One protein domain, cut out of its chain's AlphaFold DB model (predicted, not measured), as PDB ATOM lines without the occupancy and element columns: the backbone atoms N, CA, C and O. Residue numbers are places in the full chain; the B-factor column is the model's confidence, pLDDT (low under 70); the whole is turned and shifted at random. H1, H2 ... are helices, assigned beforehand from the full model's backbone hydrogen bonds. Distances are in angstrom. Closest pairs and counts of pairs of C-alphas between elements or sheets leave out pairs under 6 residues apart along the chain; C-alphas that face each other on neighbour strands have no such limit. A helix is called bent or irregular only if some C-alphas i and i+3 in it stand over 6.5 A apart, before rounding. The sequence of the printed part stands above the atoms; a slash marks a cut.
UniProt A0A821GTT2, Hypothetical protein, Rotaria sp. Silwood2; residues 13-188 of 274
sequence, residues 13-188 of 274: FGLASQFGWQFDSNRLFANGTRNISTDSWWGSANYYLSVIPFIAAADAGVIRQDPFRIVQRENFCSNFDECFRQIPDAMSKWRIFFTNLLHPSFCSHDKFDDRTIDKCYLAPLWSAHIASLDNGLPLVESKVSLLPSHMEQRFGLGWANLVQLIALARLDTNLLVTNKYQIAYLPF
ATOM      1  N   PHE A  13     151.255 200.594 192.215       95.94
ATOM      2  CA  PHE A  13     151.149 200.820 190.771       95.94
ATOM      3  C   PHE A  13     151.533 199.596 189.937       95.94
ATOM      4  O   PHE A  13     151.059 199.489 188.806       95.94
ATOM      5  N   GLY A  14     152.305 198.652 190.479       96.00
ATOM      6  CA  GLY A  14     152.650 197.409 189.793       96.00
ATOM      7  C   GLY A  14     151.414 196.622 189.362       96.00
ATOM      8  O   GLY A  14     151.339 196.176 188.219       96.00
ATOM      9  N   LEU A  15     150.405 196.527 190.237       96.56
ATOM     10  CA  LEU A  15     149.148 195.828 189.952       96.56
ATOM     11  C   LEU A  15     148.370 196.520 188.825       96.56
ATOM     12  O   LEU A  15     148.015 195.891 187.830       96.56
ATOM     13  N   ALA A  16     148.160 197.833 188.951       95.88
ATOM     14  CA  ALA A  16     147.401 198.610 187.974       95.88
ATOM     15  C   ALA A  16     148.096 198.671 186.603       95.88
ATOM     16  O   ALA A  16     147.435 198.570 185.571       95.88
ATOM     17  N   SER A  17     149.425 198.790 186.577       96.50
ATOM     18  CA  SER A  17     150.201 198.854 185.331       96.50
ATOM     19  C   SER A  17     150.218 197.498 184.617       96.50
ATOM     20  O   SER A  17     150.094 197.439 183.396       96.50
ATOM     21  N   GLN A  18     150.317 196.382 185.353       96.69
ATOM     22  CA  GLN A  18     150.183 195.034 184.775       96.69
ATOM     23  C   GLN A  18     148.794 194.793 184.197       96.69
ATOM     24  O   GLN A  18     148.681 194.352 183.050       96.69
ATOM     25  N   PHE A  19     147.757 195.182 184.937       96.75
ATOM     26  CA  PHE A  19     146.384 195.124 184.458       96.75
ATOM     27  C   PHE A  19     146.185 195.955 183.178       96.75
ATOM     28  O   PHE A  19     145.596 195.470 182.212       96.75
ATOM     29  N   GLY A  20     146.724 197.180 183.135       96.62
ATOM     30  CA  GLY A  20     146.684 198.050 181.955       96.62
ATOM     31  C   GLY A  20     147.363 197.424 180.734       96.62
ATOM     32  O   GLY A  20     146.758 197.336 179.670       96.62
ATOM     33  N   TRP A  21     148.570 196.876 180.896       97.44
ATOM     34  CA  TRP A  21     149.255 196.160 179.813       97.44
ATOM     35  C   TRP A  21     148.444 194.955 179.300       97.44
ATOM     36  O   TRP A  21     148.368 194.719 178.090       97.44
ATOM     37  N   GLN A  22     147.799 194.189 180.184       97.06
ATOM     38  CA  GLN A  22     146.946 193.065 179.775       97.06
ATOM     39  C   GLN A  22     145.677 193.532 179.064       97.06
ATOM     40  O   GLN A  22     145.221 192.865 178.133       97.06
ATOM     41  N   PHE A  23     145.113 194.665 179.479       96.00
ATOM     42  CA  PHE A  23     143.989 195.295 178.799       96.00
ATOM     43  C   PHE A  23     144.381 195.697 177.371       96.00
ATOM     44  O   PHE A  23     143.751 195.253 176.411       96.00
ATOM     45  N   ASP A  24     145.468 196.455 177.221       95.56
ATOM     46  CA  ASP A  24     145.915 196.993 175.929       95.56
ATOM     47  C   ASP A  24     146.363 195.897 174.954       95.56
ATOM     48  O   ASP A  24     146.168 196.004 173.743       95.56
ATOM     49  N   SER A  25     146.902 194.796 175.479       95.81
ATOM     50  CA  SER A  25     147.326 193.643 174.679       95.81
ATOM     51  C   SER A  25     146.216 192.622 174.391       95.81
ATOM     52  O   SER A  25     146.493 191.565 173.816       95.81
ATOM     53  N   ASN A  26     144.964 192.939 174.748       95.75
ATOM     54  CA  ASN A  26     143.765 192.098 174.617       95.75
ATOM     55  C   ASN A  26     143.775 190.797 175.431       95.75
ATOM     56  O   ASN A  26     142.959 189.908 175.190       95.75
ATOM     57  N   ARG A  27     144.665 190.673 176.416       97.06
ATOM     58  CA  ARG A  27     144.791 189.466 177.236       97.06
ATOM     59  C   ARG A  27     143.583 189.250 178.136       97.06
ATOM     60  O   ARG A  27     143.189 188.111 178.340       97.06
ATOM     61  N   LEU A  28     142.951 190.314 178.628       96.44
ATOM     62  CA  LEU A  28     141.804 190.218 179.546       96.44
ATOM     63  C   LEU A  28     140.499 189.732 178.885       96.44
ATOM     64  O   LEU A  28     139.505 189.518 179.579       96.44
ATOM     65  N   PHE A  29     140.479 189.559 177.563       94.75
ATOM     66  CA  PHE A  29     139.271 189.298 176.780       94.75
ATOM     67  C   PHE A  29     139.312 187.908 176.127       94.75
ATOM     68  O   PHE A  29     140.387 187.353 175.923       94.75
ATOM     69  N   ALA A  30     138.146 187.346 175.781       84.81
ATOM     70  CA  ALA A  30     138.048 186.037 175.109       84.81
ATOM     71  C   ALA A  30     137.272 186.080 173.777       84.81
ATOM     72  O   ALA A  30     137.619 185.367 172.843       84.81
ATOM     73  N   ASN A  31     136.267 186.959 173.648       73.44
ATOM     74  CA  ASN A  31     135.276 186.906 172.558       73.44
ATOM     75  C   ASN A  31     135.224 188.189 171.704       73.44
ATOM     76  O   ASN A  31     134.163 188.581 171.228       73.44
ATOM     77  N   GLY A  32     136.347 188.903 171.565       72.38
ATOM     78  CA  GLY A  32     136.419 190.140 170.770       72.38
ATOM     79  C   GLY A  32     135.660 191.341 171.357       72.38
ATOM     80  O   GLY A  32     135.604 192.400 170.735       72.38
ATOM     81  N   THR A  33     135.093 191.205 172.558       80.81
ATOM     82  CA  THR A  33     134.535 192.312 173.342       80.81
ATOM     83  C   THR A  33     135.622 192.923 174.225       80.81
ATOM     84  O   THR A  33     136.551 192.235 174.635       80.81
ATOM     85  N   ARG A  34     135.502 194.210 174.573       85.38
ATOM     86  CA  ARG A  34     136.383 194.867 175.562       85.38
ATOM     87  C   ARG A  34     135.919 194.668 177.014       85.38
ATOM     88  O   ARG A  34     136.222 195.481 177.883       85.38
ATOM     89  N   ASN A  35     135.178 193.591 177.275       91.00
ATOM     90  CA  ASN A  35     134.736 193.224 178.617       91.00
ATOM     91  C   ASN A  35     135.652 192.133 179.161       91.00
ATOM     92  O   ASN A  35     135.861 191.125 178.485       91.00
ATOM     93  N   ILE A  36     136.160 192.323 180.382       93.12
ATOM     94  CA  ILE A  36     136.981 191.320 181.070       93.12
ATOM     95  C   ILE A  36     136.196 190.009 181.114       93.12
ATOM     96  O   ILE A  36     135.081 189.968 181.638       93.12
ATOM     97  N   SER A  37     136.765 188.961 180.526       93.50
ATOM     98  CA  SER A  37     136.092 187.676 180.374       93.50
ATOM     99  C   SER A  37     136.538 186.703 181.452       93.50
ATOM    100  O   SER A  37     137.736 186.559 181.705       93.50
ATOM    101  N   THR A  38     135.588 185.974 182.028       92.81
ATOM    102  CA  THR A  38     135.896 184.832 182.889       92.81
ATOM    103  C   THR A  38     136.480 183.663 182.094       92.81
ATOM    104  O   THR A  38     137.252 182.897 182.654       92.81
ATOM    105  N   ASP A  39     136.251 183.574 180.782       93.38
ATOM    106  CA  ASP A  39     136.918 182.586 179.915       93.38
ATOM    107  C   ASP A  39     138.374 182.957 179.587       93.38
ATOM    108  O   ASP A  39     139.144 182.123 179.114       93.38
ATOM    109  N   SER A  40     138.791 184.205 179.841       95.75
ATOM    110  CA  SER A  40     140.196 184.582 179.694       95.75
ATOM    111  C   SER A  40     141.000 184.041 180.876       95.75
ATOM    112  O   SER A  40     140.720 184.374 182.031       95.75
ATOM    113  N   TRP A  41     142.050 183.261 180.593       97.19
ATOM    114  CA  TRP A  41     143.016 182.849 181.614       97.19
ATOM    115  C   TRP A  41     143.667 184.060 182.288       97.19
ATOM    116  O   TRP A  41     143.719 184.125 183.512       97.19
ATOM    117  N   TRP A  42     144.080 185.065 181.511       97.50
ATOM    118  CA  TRP A  42     144.659 186.296 182.051       97.50
ATOM    119  C   TRP A  42     143.648 187.106 182.863       97.50
ATOM    120  O   TRP A  42     143.997 187.611 183.925       97.50
ATOM    121  N   GLY A  43     142.400 187.224 182.401       96.00
ATOM    122  CA  GLY A  43     141.331 187.891 183.152       96.00
ATOM    123  C   GLY A  43     141.067 187.198 184.490       96.00
ATOM    124  O   GLY A  43     141.031 187.841 185.537       96.00
ATOM    125  N   SER A  44     140.992 185.869 184.457       96.56
ATOM    126  CA  SER A  44     140.797 185.021 185.632       96.56
ATOM    127  C   SER A  44     141.981 185.056 186.601       96.56
ATOM    128  O   SER A  44     141.779 185.114 187.808       96.56
ATOM    129  N   ALA A  45     143.220 185.069 186.107       96.62
ATOM    130  CA  ALA A  45     144.407 185.231 186.943       96.62
ATOM    131  C   ALA A  45     144.439 186.622 187.599       96.62
ATOM    132  O   ALA A  45     144.731 186.749 188.788       96.62
ATOM    133  N   ASN A  46     144.063 187.672 186.861       96.25
ATOM    134  CA  ASN A  46     144.027 189.036 187.392       96.25
ATOM    135  C   ASN A  46     142.954 189.282 188.432       96.25
ATOM    136  O   ASN A  46     143.125 190.187 189.246       96.25
ATOM    137  N   TYR A  47     141.885 188.489 188.450       96.88
ATOM    138  CA  TYR A  47     140.946 188.505 189.563       96.88
ATOM    139  C   TYR A  47     141.698 188.359 190.900       96.88
ATOM    140  O   TYR A  47     141.523 189.179 191.805       96.88
ATOM    141  N   TYR A  48     142.627 187.401 190.982       97.56
ATOM    142  CA  TYR A  48     143.435 187.154 192.180       97.56
ATOM    143  C   TYR A  48     144.476 188.241 192.464       97.56
ATOM    144  O   TYR A  48     144.888 188.409 193.604       97.56
ATOM    145  N   LEU A  49     144.869 189.022 191.457       97.31
ATOM    146  CA  LEU A  49     145.832 190.118 191.602       97.31
ATOM    147  C   LEU A  49     145.183 191.496 191.790       97.31
ATOM    148  O   LEU A  49     145.866 192.437 192.172       97.31
ATOM    149  N   SER A  50     143.882 191.629 191.522       96.31
ATOM    150  CA  SER A  50     143.166 192.911 191.562       96.31
ATOM    151  C   SER A  50     142.045 192.912 192.599       96.31
ATOM    152  O   SER A  50     141.985 193.794 193.452       96.31
ATOM    153  N   VAL A  51     141.161 191.913 192.561       96.31
ATOM    154  CA  VAL A  51     139.969 191.878 193.423       96.31
ATOM    155  C   VAL A  51     140.319 191.433 194.837       96.31
ATOM    156  O   VAL A  51     139.831 192.011 195.802       96.31
ATOM    157  N   ILE A  52     141.214 190.458 194.982       97.81
ATOM    158  CA  ILE A  52     141.680 189.974 196.290       97.81
ATOM    159  C   ILE A  52     142.361 191.075 197.117       97.81
ATOM    160  O   ILE A  52     141.909 191.309 198.242       97.81
ATOM    161  N   PRO A  53     143.367 191.819 196.604       97.62
ATOM    162  CA  PRO A  53     143.912 192.952 197.346       97.62
ATOM    163  C   PRO A  53     142.858 194.026 197.631       97.62
ATOM    164  O   PRO A  53     142.874 194.606 198.711       97.62
ATOM    165  N   PHE A  54     141.911 194.273 196.720       96.25
ATOM    166  CA  PHE A  54     140.828 195.231 196.953       96.25
ATOM    167  C   PHE A  54     139.922 194.824 198.129       96.25
ATOM    168  O   PHE A  54     139.673 195.639 199.017       96.25
ATOM    169  N   ILE A  55     139.469 193.566 198.178       95.94
ATOM    170  CA  ILE A  55     138.641 193.049 199.279       95.94
ATOM    171  C   ILE A  55     139.409 193.125 200.601       95.94
ATOM    172  O   ILE A  55     138.858 193.570 201.605       95.94
ATOM    173  N   ALA A  56     140.686 192.738 200.606       96.75
ATOM    174  CA  ALA A  56     141.523 192.813 201.799       96.75
ATOM    175  C   ALA A  56     141.771 194.261 202.263       96.75
ATOM    176  O   ALA A  56     141.784 194.522 203.463       96.75
ATOM    177  N   ALA A  57     141.934 195.213 201.338       95.94
ATOM    178  CA  ALA A  57     142.067 196.635 201.656       95.94
ATOM    179  C   ALA A  57     140.779 197.212 202.262       95.94
ATOM    180  O   ALA A  57     140.839 198.013 203.199       95.94
ATOM    181  N   ALA A  58     139.619 196.811 201.737       94.19
ATOM    182  CA  ALA A  58     138.327 197.190 202.292       94.19
ATOM    183  C   ALA A  58     138.126 196.627 203.702       94.19
ATOM    184  O   ALA A  58     137.784 197.382 204.607       94.19
ATOM    185  N   ASP A  59     138.409 195.337 203.904       93.56
ATOM    186  CA  ASP A  59     138.331 194.697 205.223       93.56
ATOM    187  C   ASP A  59     139.290 195.339 206.242       93.56
ATOM    188  O   ASP A  59     138.920 195.572 207.391       93.56
ATOM    189  N   ALA A  60     140.500 195.713 205.813       94.62
ATOM    190  CA  ALA A  60     141.462 196.426 206.651       94.62
ATOM    191  C   ALA A  60     141.064 197.888 206.953       94.62
ATOM    192  O   ALA A  60     141.739 198.553 207.736       94.62
ATOM    193  N   GLY A  61     139.998 198.422 206.345       92.88
ATOM    194  CA  GLY A  61     139.532 199.795 206.570       92.88
ATOM    195  C   GLY A  61     140.313 200.873 205.806       92.88
ATOM    196  O   GLY A  61     140.218 202.062 206.133       92.88
ATOM    197  N   VAL A  62     141.082 200.486 204.778       92.69
ATOM    198  CA  VAL A  62     141.750 201.433 203.866       92.69
ATOM    199  C   VAL A  62     140.712 202.146 203.000       92.69
ATOM    200  O   VAL A  62     140.794 203.355 202.787       92.69
ATOM    201  N   ILE A  63     139.710 201.405 202.522       89.31
ATOM    202  CA  ILE A  63     138.624 201.931 201.695       89.31
ATOM    203  C   ILE A  63     137.475 202.344 202.616       89.31
ATOM    204  O   ILE A  63     136.769 201.501 203.155       89.31
ATOM    205  N   ARG A  64     137.297 203.657 202.804       81.00
ATOM    206  CA  ARG A  64     136.314 204.254 203.734       81.00
ATOM    207  C   ARG A  64     135.034 204.757 203.050       81.00
ATOM    208  O   ARG A  64     134.373 205.646 203.577       81.00
ATOM    209  N   GLN A  65     134.750 204.274 201.842       70.88
ATOM    210  CA  GLN A  65     133.599 204.711 201.044       70.88
ATOM    211  C   GLN A  65     132.334 203.915 201.390       70.88
ATOM    212  O   GLN A  65     132.396 202.955 202.160       70.88
ATOM    213  N   ASP A  66     131.202 204.336 200.817       75.44
ATOM    214  CA  ASP A  66     129.889 203.709 200.985       75.44
ATOM    215  C   ASP A  66     129.922 202.181 200.787       75.44
ATOM    216  O   ASP A  66     130.776 201.666 200.053       75.44
ATOM    217  N   PRO A  67     128.976 201.439 201.396       78.56
ATOM    218  CA  PRO A  67     128.899 199.992 201.250       78.56
ATOM    219  C   PRO A  67     128.865 199.590 199.775       78.56
ATOM    220  O   PRO A  67     127.923 199.903 199.046       78.56
ATOM    221  N   PHE A  68     129.891 198.870 199.334       84.88
ATOM    222  CA  PHE A  68     129.929 198.289 198.003       84.88
ATOM    223  C   PHE A  68     129.547 196.812 198.070       84.88
ATOM    224  O   PHE A  68     129.714 196.134 199.084       84.88
ATOM    225  N   ARG A  69     129.060 196.288 196.946       87.25
ATOM    226  CA  ARG A  69     128.839 194.858 196.757       87.25
ATOM    227  C   ARG A  69     129.567 194.415 195.504       87.25
ATOM    228  O   ARG A  69     129.308 194.934 194.420       87.25
ATOM    229  N   ILE A  70     130.425 193.414 195.642       88.19
ATOM    230  CA  ILE A  70     131.020 192.739 194.493       88.19
ATOM    231  C   ILE A  70     130.001 191.725 193.986       88.19
ATOM    232  O   ILE A  70     129.442 190.932 194.747       88.19
ATOM    233  N   VAL A  71     129.702 191.783 192.692       89.00
ATOM    234  CA  VAL A  71     128.779 190.829 192.085       89.00
ATOM    235  C   VAL A  71     129.555 189.569 191.739       89.00
ATOM    236  O   VAL A  71     130.427 189.595 190.875       89.00
ATOM    237  N   GLN A  72     129.210 188.468 192.399       89.88
ATOM    238  CA  GLN A  72     129.839 187.180 192.156       89.88
ATOM    239  C   GLN A  72     129.668 186.730 190.694       89.88
ATOM    240  O   GLN A  72     128.615 186.930 190.066       89.88
ATOM    241  N   ARG A  73     130.726 186.133 190.146       88.38
ATOM    242  CA  ARG A  73     130.772 185.528 188.812       88.38
ATOM    243  C   ARG A  73     131.468 184.181 188.924       88.38
ATOM    244  O   ARG A  73     132.538 184.106 189.517       88.38
ATOM    245  N   GLU A  74     130.869 183.145 188.343       89.69
ATOM    246  CA  GLU A  74     131.387 181.772 188.411       89.69
ATOM    247  C   GLU A  74     131.754 181.362 189.853       89.69
ATOM    248  O   GLU A  74     130.978 181.565 190.784       89.69
ATOM    249  N   ASN A  75     132.937 180.777 190.023       90.06
ATOM    250  CA  ASN A  75     133.515 180.316 191.274       90.06
ATOM    251  C   ASN A  75     134.452 181.349 191.926       90.06
ATOM    252  O   ASN A  75     135.140 181.008 192.888       90.06
ATOM    253  N   PHE A  76     134.502 182.586 191.427       95.94
ATOM    254  CA  PHE A  76     135.241 183.651 192.093       95.94
ATOM    255  C   PHE A  76     134.487 184.076 193.353       95.94
ATOM    256  O   PHE A  76     133.275 184.289 193.308       95.94
ATOM    257  N   CYS A  77     135.187 184.172 194.481       96.69
ATOM    258  CA  CYS A  77     134.620 184.704 195.720       96.69
ATOM    259  C   CYS A  77     134.163 186.171 195.552       96.69
ATOM    260  O   CYS A  77     134.484 186.825 194.566       96.69
ATOM    261  N   SER A  78     133.370 186.712 196.475       94.81
ATOM    262  CA  SER A  78     132.852 188.089 196.336       94.81
ATOM    263  C   SER A  78     132.902 188.925 197.614       94.81
ATOM    264  O   SER A  78     132.622 190.122 197.599       94.81
ATOM    265  N   ASN A  79     133.276 188.317 198.731       94.31
ATOM    266  CA  ASN A  79     133.439 188.983 200.014       94.31
ATOM    267  C   ASN A  79     134.590 188.344 200.791       94.31
ATOM    268  O   ASN A  79     135.126 187.307 200.393       94.31
ATOM    269  N   PHE A  80     134.969 188.982 201.898       94.75
ATOM    270  CA  PHE A  80     136.114 188.565 202.696       94.75
ATOM    271  C   PHE A  80     136.003 187.105 203.160       94.75
ATOM    272  O   PHE A  80     136.931 186.337 202.931       94.75
ATOM    273  N   ASP A  81     134.867 186.694 203.727       96.00
ATOM    274  CA  ASP A  81     134.689 185.347 204.290       96.00
ATOM    275  C   ASP A  81     134.716 184.241 203.226       96.00
ATOM    276  O   ASP A  81     135.227 183.141 203.452       96.00
ATOM    277  N   GLU A  82     134.157 184.498 202.043       96.62
ATOM    278  CA  GLU A  82     134.274 183.592 200.897       96.62
ATOM    279  C   GLU A  82     135.715 183.498 200.402       96.62
ATOM    280  O   GLU A  82     136.234 182.393 200.229       96.62
ATOM    281  N   CYS A  83     136.374 184.641 200.197       97.88
ATOM    282  CA  CYS A  83     137.735 184.666 199.676       97.88
ATOM    283  C   CYS A  83     138.729 184.059 200.660       97.88
ATOM    284  O   CYS A  83     139.623 183.324 200.249       97.88
ATOM    285  N   PHE A  84     138.557 184.297 201.959       97.94
ATOM    286  CA  PHE A  84     139.402 183.713 202.993       97.94
ATOM    287  C   PHE A  84     139.242 182.191 203.051       97.94
ATOM    288  O   PHE A  84     140.220 181.483 203.254       97.94
ATOM    289  N   ARG A  85     138.041 181.653 202.807       97.75
ATOM    290  CA  ARG A  85     137.853 180.197 202.686       97.75
ATOM    291  C   ARG A  85     138.497 179.616 201.427       97.75
ATOM    292  O   ARG A  85     138.964 178.484 201.472       97.75
ATOM    293  N   GLN A  86     138.502 180.358 200.319       97.19
ATOM    294  CA  GLN A  86     139.034 179.881 199.039       97.19
ATOM    295  C   GLN A  86     140.566 179.963 198.958       97.19
ATOM    296  O   GLN A  86     141.203 179.031 198.478       97.19
ATOM    297  N   ILE A  87     141.150 181.069 199.424       97.81
ATOM    298  CA  ILE A  87     142.581 181.391 199.318       97.81
ATOM    299  C   ILE A  87     143.094 182.051 200.620       97.81
ATOM    300  O   ILE A  87     143.518 183.214 200.622       97.81
ATOM    301  N   PRO A  88     143.045 181.334 201.762       98.00
ATOM    302  CA  PRO A  88     143.280 181.912 203.092       98.00
ATOM    303  C   PRO A  88     144.624 182.626 203.217       98.00
ATOM    304  O   PRO A  88     144.711 183.679 203.851       98.00
ATOM    305  N   ASP A  89     145.669 182.079 202.596       98.50
ATOM    306  CA  ASP A  89     147.018 182.619 202.716       98.50
ATOM    307  C   ASP A  89     147.168 183.976 202.011       98.50
ATOM    308  O   ASP A  89     147.634 184.944 202.619       98.50
ATOM    309  N   ALA A  90     146.682 184.088 200.770       98.38
ATOM    310  CA  ALA A  90     146.657 185.347 200.026       98.38
ATOM    311  C   ALA A  90     145.842 186.432 200.751       98.38
ATOM    312  O   ALA A  90     146.323 187.553 200.930       98.38
ATOM    313  N   MET A  91     144.634 186.095 201.217       98.50
ATOM    314  CA  MET A  91     143.775 187.039 201.945       98.50
ATOM    315  C   MET A  91     144.420 187.522 203.245       98.50
ATOM    316  O   MET A  91     144.414 188.720 203.526       98.50
ATOM    317  N   SER A  92     145.009 186.606 204.019       98.44
ATOM    318  CA  SER A  92     145.712 186.935 205.261       98.44
ATOM    319  C   SER A  92     146.879 187.893 205.006       98.44
ATOM    320  O   SER A  92     146.972 188.946 205.639       98.44
ATOM    321  N   LYS A  93     147.732 187.590 204.020       98.69
ATOM    322  CA  LYS A  93     148.903 188.414 203.692       98.69
ATOM    323  C   LYS A  93     148.529 189.802 203.179       98.69
ATOM    324  O   LYS A  93     149.130 190.782 203.621       98.69
ATOM    325  N   TRP A  94     147.517 189.916 202.319       98.62
ATOM    326  CA  TRP A  94     147.025 191.226 201.883       98.62
ATOM    327  C   TRP A  94     146.422 192.027 203.036       98.62
ATOM    328  O   TRP A  94     146.713 193.216 203.168       98.62
ATOM    329  N   ARG A  95     145.635 191.393 203.914       97.62
ATOM    330  CA  ARG A  95     145.075 192.064 205.094       97.62
ATOM    331  C   ARG A  95     146.178 192.590 206.009       97.62
ATOM    332  O   ARG A  95     146.102 193.740 206.438       97.62
ATOM    333  N   ILE A  96     147.211 191.785 206.273       96.44
ATOM    334  CA  ILE A  96     148.381 192.190 207.066       96.44
ATOM    335  C   ILE A  96     149.084 193.377 206.404       96.44
ATOM    336  O   ILE A  96     149.347 194.371 207.077       96.44
ATOM    337  N   PHE A  97     149.336 193.311 205.094       97.19
ATOM    338  CA  PHE A  97     149.954 194.405 204.344       97.19
ATOM    339  C   PHE A  97     149.187 195.723 204.529       97.19
ATOM    340  O   PHE A  97     149.771 196.720 204.950       97.19
ATOM    341  N   PHE A  98     147.873 195.732 204.299       96.81
ATOM    342  CA  PHE A  98     147.062 196.944 204.439       96.81
ATOM    343  C   PHE A  98     146.899 197.410 205.891       96.81
ATOM    344  O   PHE A  98     146.910 198.613 206.147       96.81
ATOM    345  N   THR A  99     146.808 196.486 206.849       95.38
ATOM    346  CA  THR A  99     146.751 196.823 208.281       95.38
ATOM    347  C   THR A  99     148.044 197.509 208.724       95.38
ATOM    348  O   THR A  99     147.997 198.543 209.390       95.38
ATOM    349  N   ASN A 100     149.197 196.996 208.288       92.94
ATOM    350  CA  ASN A 100     150.501 197.595 208.558       92.94
ATOM    351  C   ASN A 100     150.610 199.007 207.967       92.94
ATOM    352  O   ASN A 100     151.087 199.909 208.647       92.94
ATOM    353  N   LEU A 101     150.104 199.230 206.747       89.81
ATOM    354  CA  LEU A 101     150.080 200.563 206.127       89.81
ATOM    355  C   LEU A 101     149.258 201.595 206.914       89.81
ATOM    356  O   LEU A 101     149.552 202.788 206.847       89.81
ATOM    357  N   LEU A 102     148.220 201.156 207.628       89.75
ATOM    358  CA  LEU A 102     147.393 202.031 208.460       89.75
ATOM    359  C   LEU A 102     147.972 202.246 209.862       89.75
ATOM    360  O   LEU A 102     147.568 203.194 210.538       89.75
ATOM    361  N   HIS A 103     148.886 201.386 210.313       88.25
ATOM    362  CA  HIS A 103     149.410 201.427 211.670       88.25
ATOM    363  C   HIS A 103     150.501 202.509 211.805       88.25
ATOM    364  O   HIS A 103     151.575 202.366 211.220       88.25
ATOM    365  N   PRO A 104     150.304 203.570 212.616       76.12
ATOM    366  CA  PRO A 104     151.226 204.714 212.663       76.12
ATOM    367  C   PRO A 104     152.659 204.370 213.084       76.12
ATOM    368  O   PRO A 104     153.590 205.088 212.735       76.12
ATOM    369  N   SER A 105     152.835 203.287 213.847       81.31
ATOM    370  CA  SER A 105     154.149 202.839 214.320       81.31
ATOM    371  C   SER A 105     154.832 201.804 213.418       81.31
ATOM    372  O   SER A 105     155.913 201.318 213.752       81.31
ATOM    373  N   PHE A 106     154.207 201.395 212.308       84.75
ATOM    374  CA  PHE A 106     154.787 200.371 211.445       84.75
ATOM    375  C   PHE A 106     156.050 200.910 210.761       84.75
ATOM    376  O   PHE A 106     155.994 201.840 209.959       84.75
ATOM    377  N   CYS A 107     157.200 200.351 211.146       84.81
ATOM    378  CA  CYS A 107     158.534 200.817 210.760       84.81
ATOM    379  C   CYS A 107     158.801 202.308 211.043       84.81
ATOM    380  O   CYS A 107     159.628 202.936 210.388       84.81
ATOM    381  N   SER A 108     158.124 202.888 212.042       77.12
ATOM    382  CA  SER A 108     158.291 204.302 212.409       77.12
ATOM    383  C   SER A 108     159.612 204.603 213.117       77.12
ATOM    384  O   SER A 108     160.008 205.761 213.211       77.12
ATOM    385  N   HIS A 109     160.260 203.575 213.671       80.88
ATOM    386  CA  HIS A 109     161.542 203.690 214.371       80.88
ATOM    387  C   HIS A 109     162.745 203.481 213.446       80.88
ATOM    388  O   HIS A 109     163.867 203.812 213.828       80.88
ATOM    389  N   ASP A 110     162.517 202.955 212.242       81.81
ATOM    390  CA  ASP A 110     163.561 202.745 211.252       81.81
ATOM    391  C   ASP A 110     163.842 204.045 210.489       81.81
ATOM    392  O   ASP A 110     162.957 204.871 210.241       81.81
ATOM    393  N   LYS A 111     165.098 204.231 210.075       85.81
ATOM    394  CA  LYS A 111     165.435 205.311 209.149       85.81
ATOM    395  C   LYS A 111     164.704 205.049 207.834       85.81
ATOM    396  O   LYS A 111     164.828 203.972 207.261       85.81
ATOM    397  N   PHE A 112     163.967 206.040 207.341       85.75
ATOM    398  CA  PHE A 112     163.304 205.923 206.046       85.75
ATOM    399  C   PHE A 112     164.345 205.952 204.914       85.75
ATOM    400  O   PHE A 112     164.807 207.017 204.505       85.75
ATOM    401  N   ASP A 113     164.739 204.765 204.461       90.06
ATOM    402  CA  ASP A 113     165.677 204.508 203.372       90.06
ATOM    403  C   ASP A 113     165.253 203.264 202.572       90.06
ATOM    404  O   ASP A 113     164.243 202.622 202.874       90.06
ATOM    405  N   ASP A 114     166.024 202.925 201.542       91.06
ATOM    406  CA  ASP A 114     165.722 201.819 200.630       91.06
ATOM    407  C   ASP A 114     165.639 200.454 201.336       91.06
ATOM    408  O   ASP A 114     164.844 199.603 200.937       91.06
ATOM    409  N   ARG A 115     166.395 200.240 202.425       92.75
ATOM    410  CA  ARG A 115     166.334 198.990 203.200       92.75
ATOM    411  C   ARG A 115     165.023 198.894 203.969       92.75
ATOM    412  O   ARG A 115     164.410 197.828 204.014       92.75
ATOM    413  N   THR A 116     164.575 200.004 204.545       92.31
ATOM    414  CA  THR A 116     163.262 200.085 205.192       92.31
ATOM    415  C   THR A 116     162.139 199.918 204.169       92.31
ATOM    416  O   THR A 116     161.175 199.206 204.444       92.31
ATOM    417  N   ILE A 117     162.265 200.489 202.964       92.00
ATOM    418  CA  ILE A 117     161.300 200.277 201.871       92.00
ATOM    419  C   ILE A 117     161.224 198.792 201.483       92.00
ATOM    420  O   ILE A 117     160.128 198.224 201.437       92.00
ATOM    421  N   ASP A 118     162.377 198.151 201.273       94.69
ATOM    422  CA  ASP A 118     162.486 196.725 200.951       94.69
ATOM    423  C   ASP A 118     161.822 195.845 202.018       94.69
ATOM    424  O   ASP A 118     160.925 195.061 201.703       94.69
ATOM    425  N   LYS A 119     162.218 196.008 203.284       93.88
ATOM    426  CA  LYS A 119     161.758 195.167 204.395       93.88
ATOM    427  C   LYS A 119     160.293 195.412 204.746       93.88
ATOM    428  O   LYS A 119     159.536 194.464 204.936       93.88
ATOM    429  N   CYS A 120     159.894 196.671 204.882       92.75
ATOM    430  CA  CYS A 120     158.603 197.013 205.468       92.75
ATOM    431  C   CYS A 120     157.476 197.053 204.445       92.75
ATOM    432  O   CYS A 120     156.327 196.826 204.808       92.75
ATOM    433  N   TYR A 121     157.773 197.322 203.173       94.06
ATOM    434  CA  TYR A 121     156.730 197.568 202.182       94.06
ATOM    435  C   TYR A 121     156.809 196.596 201.007       94.06
ATOM    436  O   TYR A 121     155.811 195.945 200.699       94.06
ATOM    437  N   LEU A 122     157.982 196.426 200.389       96.75
ATOM    438  CA  LEU A 122     158.126 195.517 199.246       96.75
ATOM    439  C   LEU A 122     158.039 194.046 199.664       96.75
ATOM    440  O   LEU A 122     157.374 193.272 198.982       96.75
ATOM    441  N   ALA A 123     158.640 193.649 200.787       96.75
ATOM    442  CA  ALA A 123     158.572 192.270 201.271       96.75
ATOM    443  C   ALA A 123     157.129 191.788 201.531       96.75
ATOM    444  O   ALA A 123     156.750 190.761 200.958       96.75
ATOM    445  N   PRO A 124     156.286 192.486 202.323       97.19
ATOM    446  CA  PRO A 124     154.902 192.058 202.514       97.19
ATOM    447  C   PRO A 124     154.055 192.186 201.241       97.19
ATOM    448  O   PRO A 124     153.223 191.312 201.005       97.19
ATOM    449  N   LEU A 125     154.294 193.197 200.389       98.12
ATOM    450  CA  LEU A 125     153.625 193.318 199.086       98.12
ATOM    451  C   LEU A 125     153.888 192.086 198.212       98.12
ATOM    452  O   LEU A 125     152.952 191.441 197.742       98.12
ATOM    453  N   TRP A 126     155.161 191.742 198.006       98.31
ATOM    454  CA  TRP A 126     155.559 190.606 197.179       98.31
ATOM    455  C   TRP A 126     155.127 189.273 197.783       98.31
ATOM    456  O   TRP A 126     154.701 188.386 197.047       98.31
ATOM    457  N   SER A 127     155.158 189.145 199.111       98.19
ATOM    458  CA  SER A 127     154.631 187.975 199.818       98.19
ATOM    459  C   SER A 127     153.140 187.767 199.531       98.19
ATOM    460  O   SER A 127     152.728 186.668 199.157       98.19
ATOM    461  N   ALA A 128     152.329 188.826 199.625       98.69
ATOM    462  CA  ALA A 128     150.900 188.763 199.322       98.69
ATOM    463  C   ALA A 128     150.619 188.520 197.826       98.69
ATOM    464  O   ALA A 128     149.732 187.738 197.471       98.69
ATOM    465  N   HIS A 129     151.409 189.138 196.942       98.56
ATOM    466  CA  HIS A 129     151.321 188.940 195.497       98.56
ATOM    467  C   HIS A 129     151.593 187.483 195.102       98.56
ATOM    468  O   HIS A 129     150.786 186.879 194.399       98.56
ATOM    469  N   ILE A 130     152.689 186.890 195.588       98.31
ATOM    470  CA  ILE A 130     153.031 185.494 195.287       98.31
ATOM    471  C   ILE A 130     152.006 184.532 195.878       98.31
ATOM    472  O   ILE A 130     151.561 183.644 195.163       98.31
ATOM    473  N   ALA A 131     151.526 184.754 197.104       98.62
ATOM    474  CA  ALA A 131     150.447 183.933 197.657       98.62
ATOM    475  C   ALA A 131     149.171 183.980 196.795       98.62
ATOM    476  O   ALA A 131     148.485 182.971 196.632       98.62
ATOM    477  N   SER A 132     148.877 185.131 196.180       98.50
ATOM    478  CA  SER A 132     147.753 185.264 195.244       98.50
ATOM    479  C   SER A 132     147.947 184.423 193.982       98.50
ATOM    480  O   SER A 132     146.989 183.816 193.508       98.50
ATOM    481  N   LEU A 133     149.170 184.351 193.449       97.88
ATOM    482  CA  LEU A 133     149.493 183.487 192.310       97.88
ATOM    483  C   LEU A 133     149.466 182.005 192.704       97.88
ATOM    484  O   LEU A 133     148.772 181.224 192.058       97.88
ATOM    485  N   ASP A 134     150.154 181.638 193.785       97.44
ATOM    486  CA  ASP A 134     150.297 180.256 194.252       97.44
ATOM    487  C   ASP A 134     148.943 179.624 194.606       97.44
ATOM    488  O   ASP A 134     148.730 178.434 194.378       97.44
ATOM    489  N   ASN A 135     148.007 180.404 195.158       97.50
ATOM    490  CA  ASN A 135     146.669 179.909 195.488       97.50
ATOM    491  C   ASN A 135     145.648 180.124 194.362       97.50
ATOM    492  O   ASN A 135     144.720 179.332 194.228       97.50
ATOM    493  N   GLY A 136     145.791 181.190 193.569       97.19
ATOM    494  CA  GLY A 136     144.813 181.582 192.555       97.19
ATOM    495  C   GLY A 136     144.995 180.887 191.207       97.19
ATOM    496  O   GLY A 136     144.010 180.464 190.602       97.19
ATOM    497  N   LEU A 137     146.235 180.728 190.729       96.81
ATOM    498  CA  LEU A 137     146.505 180.117 189.421       96.81
ATOM    499  C   LEU A 137     146.006 178.669 189.297       96.81
ATOM    500  O   LEU A 137     145.399 178.371 188.265       96.81
ATOM    501  N   PRO A 138     146.156 177.787 190.307       97.44
ATOM    502  CA  PRO A 138     145.604 176.433 190.234       97.44
ATOM    503  C   PRO A 138     144.084 176.404 190.019       97.44
ATOM    504  O   PRO A 138     143.562 175.520 189.347       97.44
ATOM    505  N   LEU A 139     143.352 177.404 190.527       97.12
ATOM    506  CA  LEU A 139     141.892 177.491 190.394       97.12
ATOM    507  C   LEU A 139     141.435 177.849 188.972       97.12
ATOM    508  O   LEU A 139     140.250 177.734 188.655       97.12
ATOM    509  N   VAL A 140     142.357 178.309 188.123       96.50
ATOM    510  CA  VAL A 140     142.085 178.753 186.748       96.50
ATOM    511  C   VAL A 140     142.980 178.044 185.728       96.50
ATOM    512  O   VAL A 140     142.985 178.414 184.557       96.50
ATOM    513  N   GLU A 141     143.712 177.009 186.145       96.81
ATOM    514  CA  GLU A 141     144.678 176.279 185.318       96.81
ATOM    515  C   GLU A 141     144.039 175.703 184.047       96.81
ATOM    516  O   GLU A 141     144.601 175.812 182.957       96.81
ATOM    517  N   SER A 142     142.816 175.177 184.148       96.38
ATOM    518  CA  SER A 142     142.083 174.631 182.996       96.38
ATOM    519  C   SER A 142     141.902 175.649 181.861       96.38
ATOM    520  O   SER A 142     141.891 175.271 180.685       96.38
ATOM    521  N   LYS A 143     141.842 176.949 182.187       96.69
ATOM    522  CA  LYS A 143     141.672 178.044 181.221       96.69
ATOM    523  C   LYS A 143     142.939 178.317 180.403       96.69
ATOM    524  O   LYS A 143     142.842 178.968 179.368       96.69
ATOM    525  N   VAL A 144     144.107 177.778 180.777       97.19
ATOM    526  CA  VAL A 144     145.330 177.850 179.947       97.19
ATOM    527  C   VAL A 144     145.067 177.270 178.556       97.19
ATOM    528  O   VAL A 144     145.507 177.833 177.556       97.19
ATOM    529  N   SER A 145     144.284 176.191 178.470       96.69
ATOM    530  CA  SER A 145     143.917 175.558 177.196       96.69
ATOM    531  C   SER A 145     143.097 176.463 176.262       96.69
ATOM    532  O   SER A 145     143.093 176.231 175.054       96.69
ATOM    533  N   LEU A 146     142.461 177.511 176.799       95.88
ATOM    534  CA  LEU A 146     141.669 178.493 176.050       95.88
ATOM    535  C   LEU A 146     142.524 179.624 175.457       95.88
ATOM    536  O   LEU A 146     142.025 180.422 174.663       95.88
ATOM    537  N   LEU A 147     143.807 179.718 175.824       95.81
ATOM    538  CA  LEU A 147     144.713 180.700 175.232       95.81
ATOM    539  C   LEU A 147     144.913 180.415 173.731       95.81
ATOM    540  O   LEU A 147     145.050 179.256 173.329       95.81
ATOM    541  N   PRO A 148     145.008 181.463 172.891       93.50
ATOM    542  CA  PRO A 148     144.866 181.355 171.435       93.50
ATOM    543  C   PRO A 148     145.981 180.568 170.734       93.50
ATOM    544  O   PRO A 148     145.841 180.191 169.569       93.50
ATOM    545  N   SER A 149     147.117 180.346 171.393       95.88
ATOM    546  CA  SER A 149     148.222 179.580 170.827       95.88
ATOM    547  C   SER A 149     149.073 178.930 171.915       95.88
ATOM    548  O   SER A 149     149.185 179.445 173.026       95.88
ATOM    549  N   HIS A 150     149.764 177.840 171.569       95.88
ATOM    550  CA  HIS A 150     150.785 177.237 172.436       95.88
ATOM    551  C   HIS A 150     151.903 178.228 172.815       95.88
ATOM    552  O   HIS A 150     152.510 178.100 173.876       95.88
ATOM    553  N   MET A 151     152.165 179.231 171.969       97.19
ATOM    554  CA  MET A 151     153.133 180.291 172.255       97.19
ATOM    555  C   MET A 151     152.627 181.228 173.353       97.19
ATOM    556  O   MET A 151     153.400 181.595 174.234       97.19
ATOM    557  N   GLU A 152     151.334 181.570 173.351       97.94
ATOM    558  CA  GLU A 152     150.730 182.384 174.413       97.94
ATOM    559  C   GLU A 152     150.597 181.589 175.712       97.94
ATOM    560  O   GLU A 152     150.851 182.139 176.777       97.94
ATOM    561  N   GLN A 153     150.299 180.289 175.638       97.38
ATOM    562  CA  GLN A 153     150.321 179.397 176.805       97.38
ATOM    563  C   GLN A 153     151.704 179.372 177.459       97.38
ATOM    564  O   GLN A 153     151.838 179.609 178.659       97.38
ATOM    565  N   ARG A 154     152.752 179.152 176.654       96.62
ATOM    566  CA  ARG A 154     154.139 179.157 177.129       96.62
ATOM    567  C   ARG A 154     154.539 180.511 177.710       96.62
ATOM    568  O   ARG A 154     155.218 180.549 178.732       96.62
ATOM    569  N   PHE A 155     154.130 181.609 177.075       97.88
ATOM    570  CA  PHE A 155     154.386 182.954 177.583       97.88
ATOM    571  C   PHE A 155     153.661 183.220 178.903       97.88
ATOM    572  O   PHE A 155     154.310 183.656 179.844       97.88
ATOM    573  N   GLY A 156     152.366 182.917 179.009       97.00
ATOM    574  CA  GLY A 156     151.584 183.141 180.226       97.00
ATOM    575  C   GLY A 156     152.126 182.368 181.427       97.00
ATOM    576  O   GLY A 156     152.389 182.962 182.471       97.00
ATOM    577  N   LEU A 157     152.382 181.067 181.259       96.00
ATOM    578  CA  LEU A 157     152.965 180.229 182.314       96.00
ATOM    579  C   LEU A 157     154.403 180.645 182.650       96.00
ATOM    580  O   LEU A 157     154.770 180.742 183.819       96.00
ATOM    581  N   GLY A 158     155.217 180.938 181.632       96.19
ATOM    582  CA  GLY A 158     156.578 181.429 181.827       96.19
ATOM    583  C   GLY A 158     156.608 182.761 182.575       96.19
ATOM    584  O   GLY A 158     157.416 182.935 183.480       96.19
ATOM    585  N   TRP A 159     155.708 183.685 182.236       96.62
ATOM    586  CA  TRP A 159     155.565 184.976 182.904       96.62
ATOM    587  C   TRP A 159     155.146 184.809 184.366       96.62
ATOM    588  O   TRP A 159     155.790 185.382 185.241       96.62
ATOM    589  N   ALA A 160     154.135 183.977 184.642       95.31
ATOM    590  CA  ALA A 160     153.709 183.663 186.006       95.31
ATOM    591  C   ALA A 160     154.864 183.114 186.861       95.31
ATOM    592  O   ALA A 160     155.055 183.549 187.994       95.31
ATOM    593  N   ASN A 161     155.686 182.233 186.286       94.62
ATOM    594  CA  ASN A 161     156.893 181.733 186.938       94.62
ATOM    595  C   ASN A 161     157.928 182.848 187.146       94.62
ATOM    596  O   ASN A 161     158.389 183.057 188.264       94.62
ATOM    597  N   LEU A 162     158.270 183.616 186.107       95.81
ATOM    598  CA  LEU A 162     159.267 184.694 186.186       95.81
ATOM    599  C   LEU A 162     158.946 185.711 187.291       95.81
ATOM    600  O   LEU A 162     159.864 186.189 187.962       95.81
ATOM    601  N   VAL A 163     157.664 186.007 187.524       96.69
ATOM    602  CA  VAL A 163     157.225 186.888 188.616       96.69
ATOM    603  C   VAL A 163     157.724 186.400 189.981       96.69
ATOM    604  O   VAL A 163     158.073 187.232 190.816       96.69
ATOM    605  N   GLN A 164     157.882 185.091 190.201       96.31
ATOM    606  CA  GLN A 164     158.492 184.557 191.423       96.31
ATOM    607  C   GLN A 164     159.950 185.010 191.599       96.31
ATOM    608  O   GLN A 164     160.355 185.347 192.711       96.31
ATOM    609  N   LEU A 165     160.741 185.080 190.521       97.56
ATOM    610  CA  LEU A 165     162.119 185.584 190.592       97.56
ATOM    611  C   LEU A 165     162.148 187.094 190.865       97.56
ATOM    612  O   LEU A 165     162.956 187.556 191.672       97.56
ATOM    613  N   ILE A 166     161.241 187.850 190.237       98.06
ATOM    614  CA  ILE A 166     161.088 189.297 190.464       98.06
ATOM    615  C   ILE A 166     160.703 189.572 191.926       98.06
ATOM    616  O   ILE A 166     161.283 190.453 192.563       98.06
ATOM    617  N   ALA A 167     159.780 188.781 192.477       98.19
ATOM    618  CA  ALA A 167     159.320 188.891 193.855       98.19
ATOM    619  C   ALA A 167     160.413 188.559 194.872       98.19
ATOM    620  O   ALA A 167     160.596 189.284 195.848       98.19
ATOM    621  N   LEU A 168     161.181 187.496 194.621       98.06
ATOM    622  CA  LEU A 168     162.332 187.125 195.444       98.06
ATOM    623  C   LEU A 168     163.404 188.222 195.452       98.06
ATOM    624  O   LEU A 168     163.972 188.513 196.503       98.06
ATOM    625  N   ALA A 169     163.619 188.892 194.318       98.00
ATOM    626  CA  ALA A 169     164.506 190.049 194.222       98.00
ATOM    627  C   ALA A 169     163.907 191.342 194.814       98.00
ATOM    628  O   ALA A 169     164.616 192.341 194.903       98.00
ATOM    629  N   ARG A 170     162.627 191.332 195.217       97.50
ATOM    630  CA  ARG A 170     161.856 192.477 195.732       97.50
ATOM    631  C   ARG A 170     161.985 193.731 194.866       97.50
ATOM    632  O   ARG A 170     162.224 194.820 195.375       97.50
ATOM    633  N   LEU A 171     161.834 193.581 193.550       96.38
ATOM    634  CA  LEU A 171     161.912 194.722 192.634       96.38
ATOM    635  C   LEU A 171     160.846 195.778 192.987       96.38
ATOM    636  O   LEU A 171     159.708 195.427 193.313       96.38
ATOM    637  N   ASP A 172     161.208 197.060 192.915       95.94
ATOM    638  CA  ASP A 172     160.259 198.156 193.114       95.94
ATOM    639  C   ASP A 172     159.165 198.112 192.031       95.94
ATOM    640  O   ASP A 172     159.421 197.895 190.846       95.94
ATOM    641  N   THR A 173     157.925 198.294 192.465       96.38
ATOM    642  CA  THR A 173     156.702 198.200 191.663       96.38
ATOM    643  C   THR A 173     155.998 199.547 191.530       96.38
ATOM    644  O   THR A 173     154.826 199.623 191.171       96.38
ATOM    645  N   ASN A 174     156.708 200.648 191.774       95.62
ATOM    646  CA  ASN A 174     156.204 201.976 191.461       95.62
ATOM    647  C   ASN A 174     155.927 202.154 189.952       95.62
ATOM    648  O   ASN A 174     156.333 201.341 189.110       95.62
ATOM    649  N   LEU A 175     155.222 203.231 189.602       94.94
ATOM    650  CA  LEU A 175     154.741 203.463 188.238       94.94
ATOM    651  C   LEU A 175     155.884 203.556 187.217       94.94
ATOM    652  O   LEU A 175     155.803 202.983 186.133       94.94
ATOM    653  N   LEU A 176     156.954 204.279 187.557       93.81
ATOM    654  CA  LEU A 176     158.066 204.530 186.640       93.81
ATOM    655  C   LEU A 176     158.868 203.256 186.376       93.81
ATOM    656  O   LEU A 176     159.186 202.954 185.226       93.81
ATOM    657  N   VAL A 177     159.164 202.500 187.436       94.38
ATOM    658  CA  VAL A 177     159.928 201.252 187.345       94.38
ATOM    659  C   VAL A 177     159.132 200.198 186.582       94.38
ATOM    660  O   VAL A 177     159.658 199.590 185.648       94.38
ATOM    661  N   THR A 178     157.847 200.037 186.906       95.94
ATOM    662  CA  THR A 178     156.995 199.048 186.239       95.94
ATOM    663  C   THR A 178     156.840 199.366 184.752       95.94
ATOM    664  O   THR A 178     157.135 198.510 183.916       95.94
ATOM    665  N   ASN A 179     156.480 200.605 184.397       95.06
ATOM    666  CA  ASN A 179     156.289 200.994 182.996       95.06
ATOM    667  C   ASN A 179     157.568 200.842 182.169       95.06
ATOM    668  O   ASN A 179     157.510 200.351 181.041       95.06
ATOM    669  N   LYS A 180     158.731 201.216 182.728       95.31
ATOM    670  CA  LYS A 180     160.035 201.045 182.068       95.31
ATOM    671  C   LYS A 180     160.231 199.599 181.607       95.31
ATOM    672  O   LYS A 180     160.575 199.374 180.448       95.31
ATOM    673  N   TYR A 181     160.008 198.627 182.493       95.50
ATOM    674  CA  TYR A 181     160.239 197.217 182.173       95.50
ATOM    675  C   TYR A 181     159.156 196.609 181.288       95.50
ATOM    676  O   TYR A 181     159.477 195.817 180.403       95.50
ATOM    677  N   GLN A 182     157.898 197.014 181.459       95.50
ATOM    678  CA  GLN A 182     156.816 196.563 180.586       95.50
ATOM    679  C   GLN A 182     157.042 196.984 179.134       95.50
ATOM    680  O   GLN A 182     156.987 196.142 178.243       95.50
ATOM    681  N   ILE A 183     157.356 198.263 178.903       95.31
ATOM    682  CA  ILE A 183     157.606 198.799 177.559       95.31
ATOM    683  C   ILE A 183     158.833 198.135 176.928       95.31
ATOM    684  O   ILE A 183     158.828 197.827 175.738       95.31
ATOM    685  N   ALA A 184     159.888 197.909 177.713       95.75
ATOM    686  CA  ALA A 184     161.133 197.359 177.192       95.75
ATOM    687  C   ALA A 184     161.034 195.868 176.833       95.75
ATOM    688  O   ALA A 184     161.653 195.444 175.854       95.75
ATOM    689  N   TYR A 185     160.310 195.071 177.626       97.00
ATOM    690  CA  TYR A 185     160.472 193.613 177.616       97.00
ATOM    691  C   TYR A 185     159.190 192.809 177.399       97.00
ATOM    692  O   TYR A 185     159.294 191.628 177.059       97.00
ATOM    693  N   LEU A 186     157.999 193.394 177.560       97.69
ATOM    694  CA  LEU A 186     156.754 192.651 177.380       97.69
ATOM    695  C   LEU A 186     156.193 192.784 175.959       97.69
ATOM    696  O   LEU A 186     156.220 193.863 175.365       97.69
ATOM    697  N   PRO A 187     155.614 191.706 175.406       97.69
ATOM    698  CA  PRO A 187     154.923 191.775 174.128       97.69
ATOM    699  C   PRO A 187     153.637 192.608 174.246       97.69
ATOM    700  O   PRO A 187     152.761 192.332 175.074       97.69
ATOM    701  N   PHE A 188     153.491 193.605 173.369       96.69
ATOM    702  CA  PHE A 188     152.325 194.503 173.306       96.69
ATOM    703  C   PHE A 188     151.058 193.835 172.738       96.69
ATOM    704  O   PHE A 188     149.987 194.430 172.723       96.69
TER     705      PHE A 188
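This is residues 13 to 188 of the 274 residues of the protein "Hypothetical protein" of Rotaria sp. Silwood2 (UniProt A0A821GTT2). H4, H5 and H6 lie side by side in a row with the long, kinked H5 in the middle, and H2 packs on one side of it, on H4 and H5. H1 packs on H2, H7 on H1, and short H3 on H2 and H4. The printed part has 176 residues with seven named helices, H1 to H7 in chain order, and no named strand: all helix, part aligned, part crossed. It is compact, with a radius of gyration of the C-alphas of 16.6 A, and spans 51 by 38 by 25 A.

H1, residues 13 to 24, touches residues 42 to 50 alone of H2, residues 41 to 59; the closest C-alphas, of Leu 15 and Leu 49, are 6.8 A apart. H2 is the hub, touching four helices. H3, residues 80 to 86, touches residues 52 to 59 alone of H2, closest at the C-alphas of Ile 55 and Phe 80, 6.2 A. H4, residues 88 to 102, touches H5, residues 114 to 146, at a shallow tilt of 31 degrees, opposite ways; of H5, residues 121 to 135 alone take part, and the closest C-alphas, of Ala 90 and Ala 131, are 4.7 A apart. H2 touches H5 at a steep tilt of 45 degrees, closest at the C-alphas of Trp 41 and Lys 143, 5.0 A. H6, residues 150 to 168, touches H5 at a shallow tilt of 23 degrees, closest at the C-alphas of Trp 126 and Ala 167, 5.3 A. H7, residues 175 to 185, touches H1, closest at the C-alphas of Phe 13 and Leu 175, 5.1 A; H6 and H7 are apart. Each two successive helices from H1 to H6 form a helical hairpin. Every O i to N i+4 pair is within hydrogen-bond range in H1, H3, H4 and H7, against 11 of 15 in H2, 18 of 29 in H5 and 13 of 15 in H6.

H1 begins at C-alpha 13 (151.149, 200.820, 190.771). H2 is 26.8 A long, H4 21.2 A and H6 27.6 A. H5, 41.6 A long, is irregular, with a kink of 68 degrees near residue 139; C-alphas 139 and 142 are 7.9 A apart. H7 ends at C-alpha 185 (160.472, 193.613, 177.616).

The C-alphas farthest apart, of Asn 31 and His 109, are 52.2 A apart. The links H1 to H2, H2 to H3 and H4 to H5 are long. The printed part has no cut, and no printed residue has a pLDDT under 70.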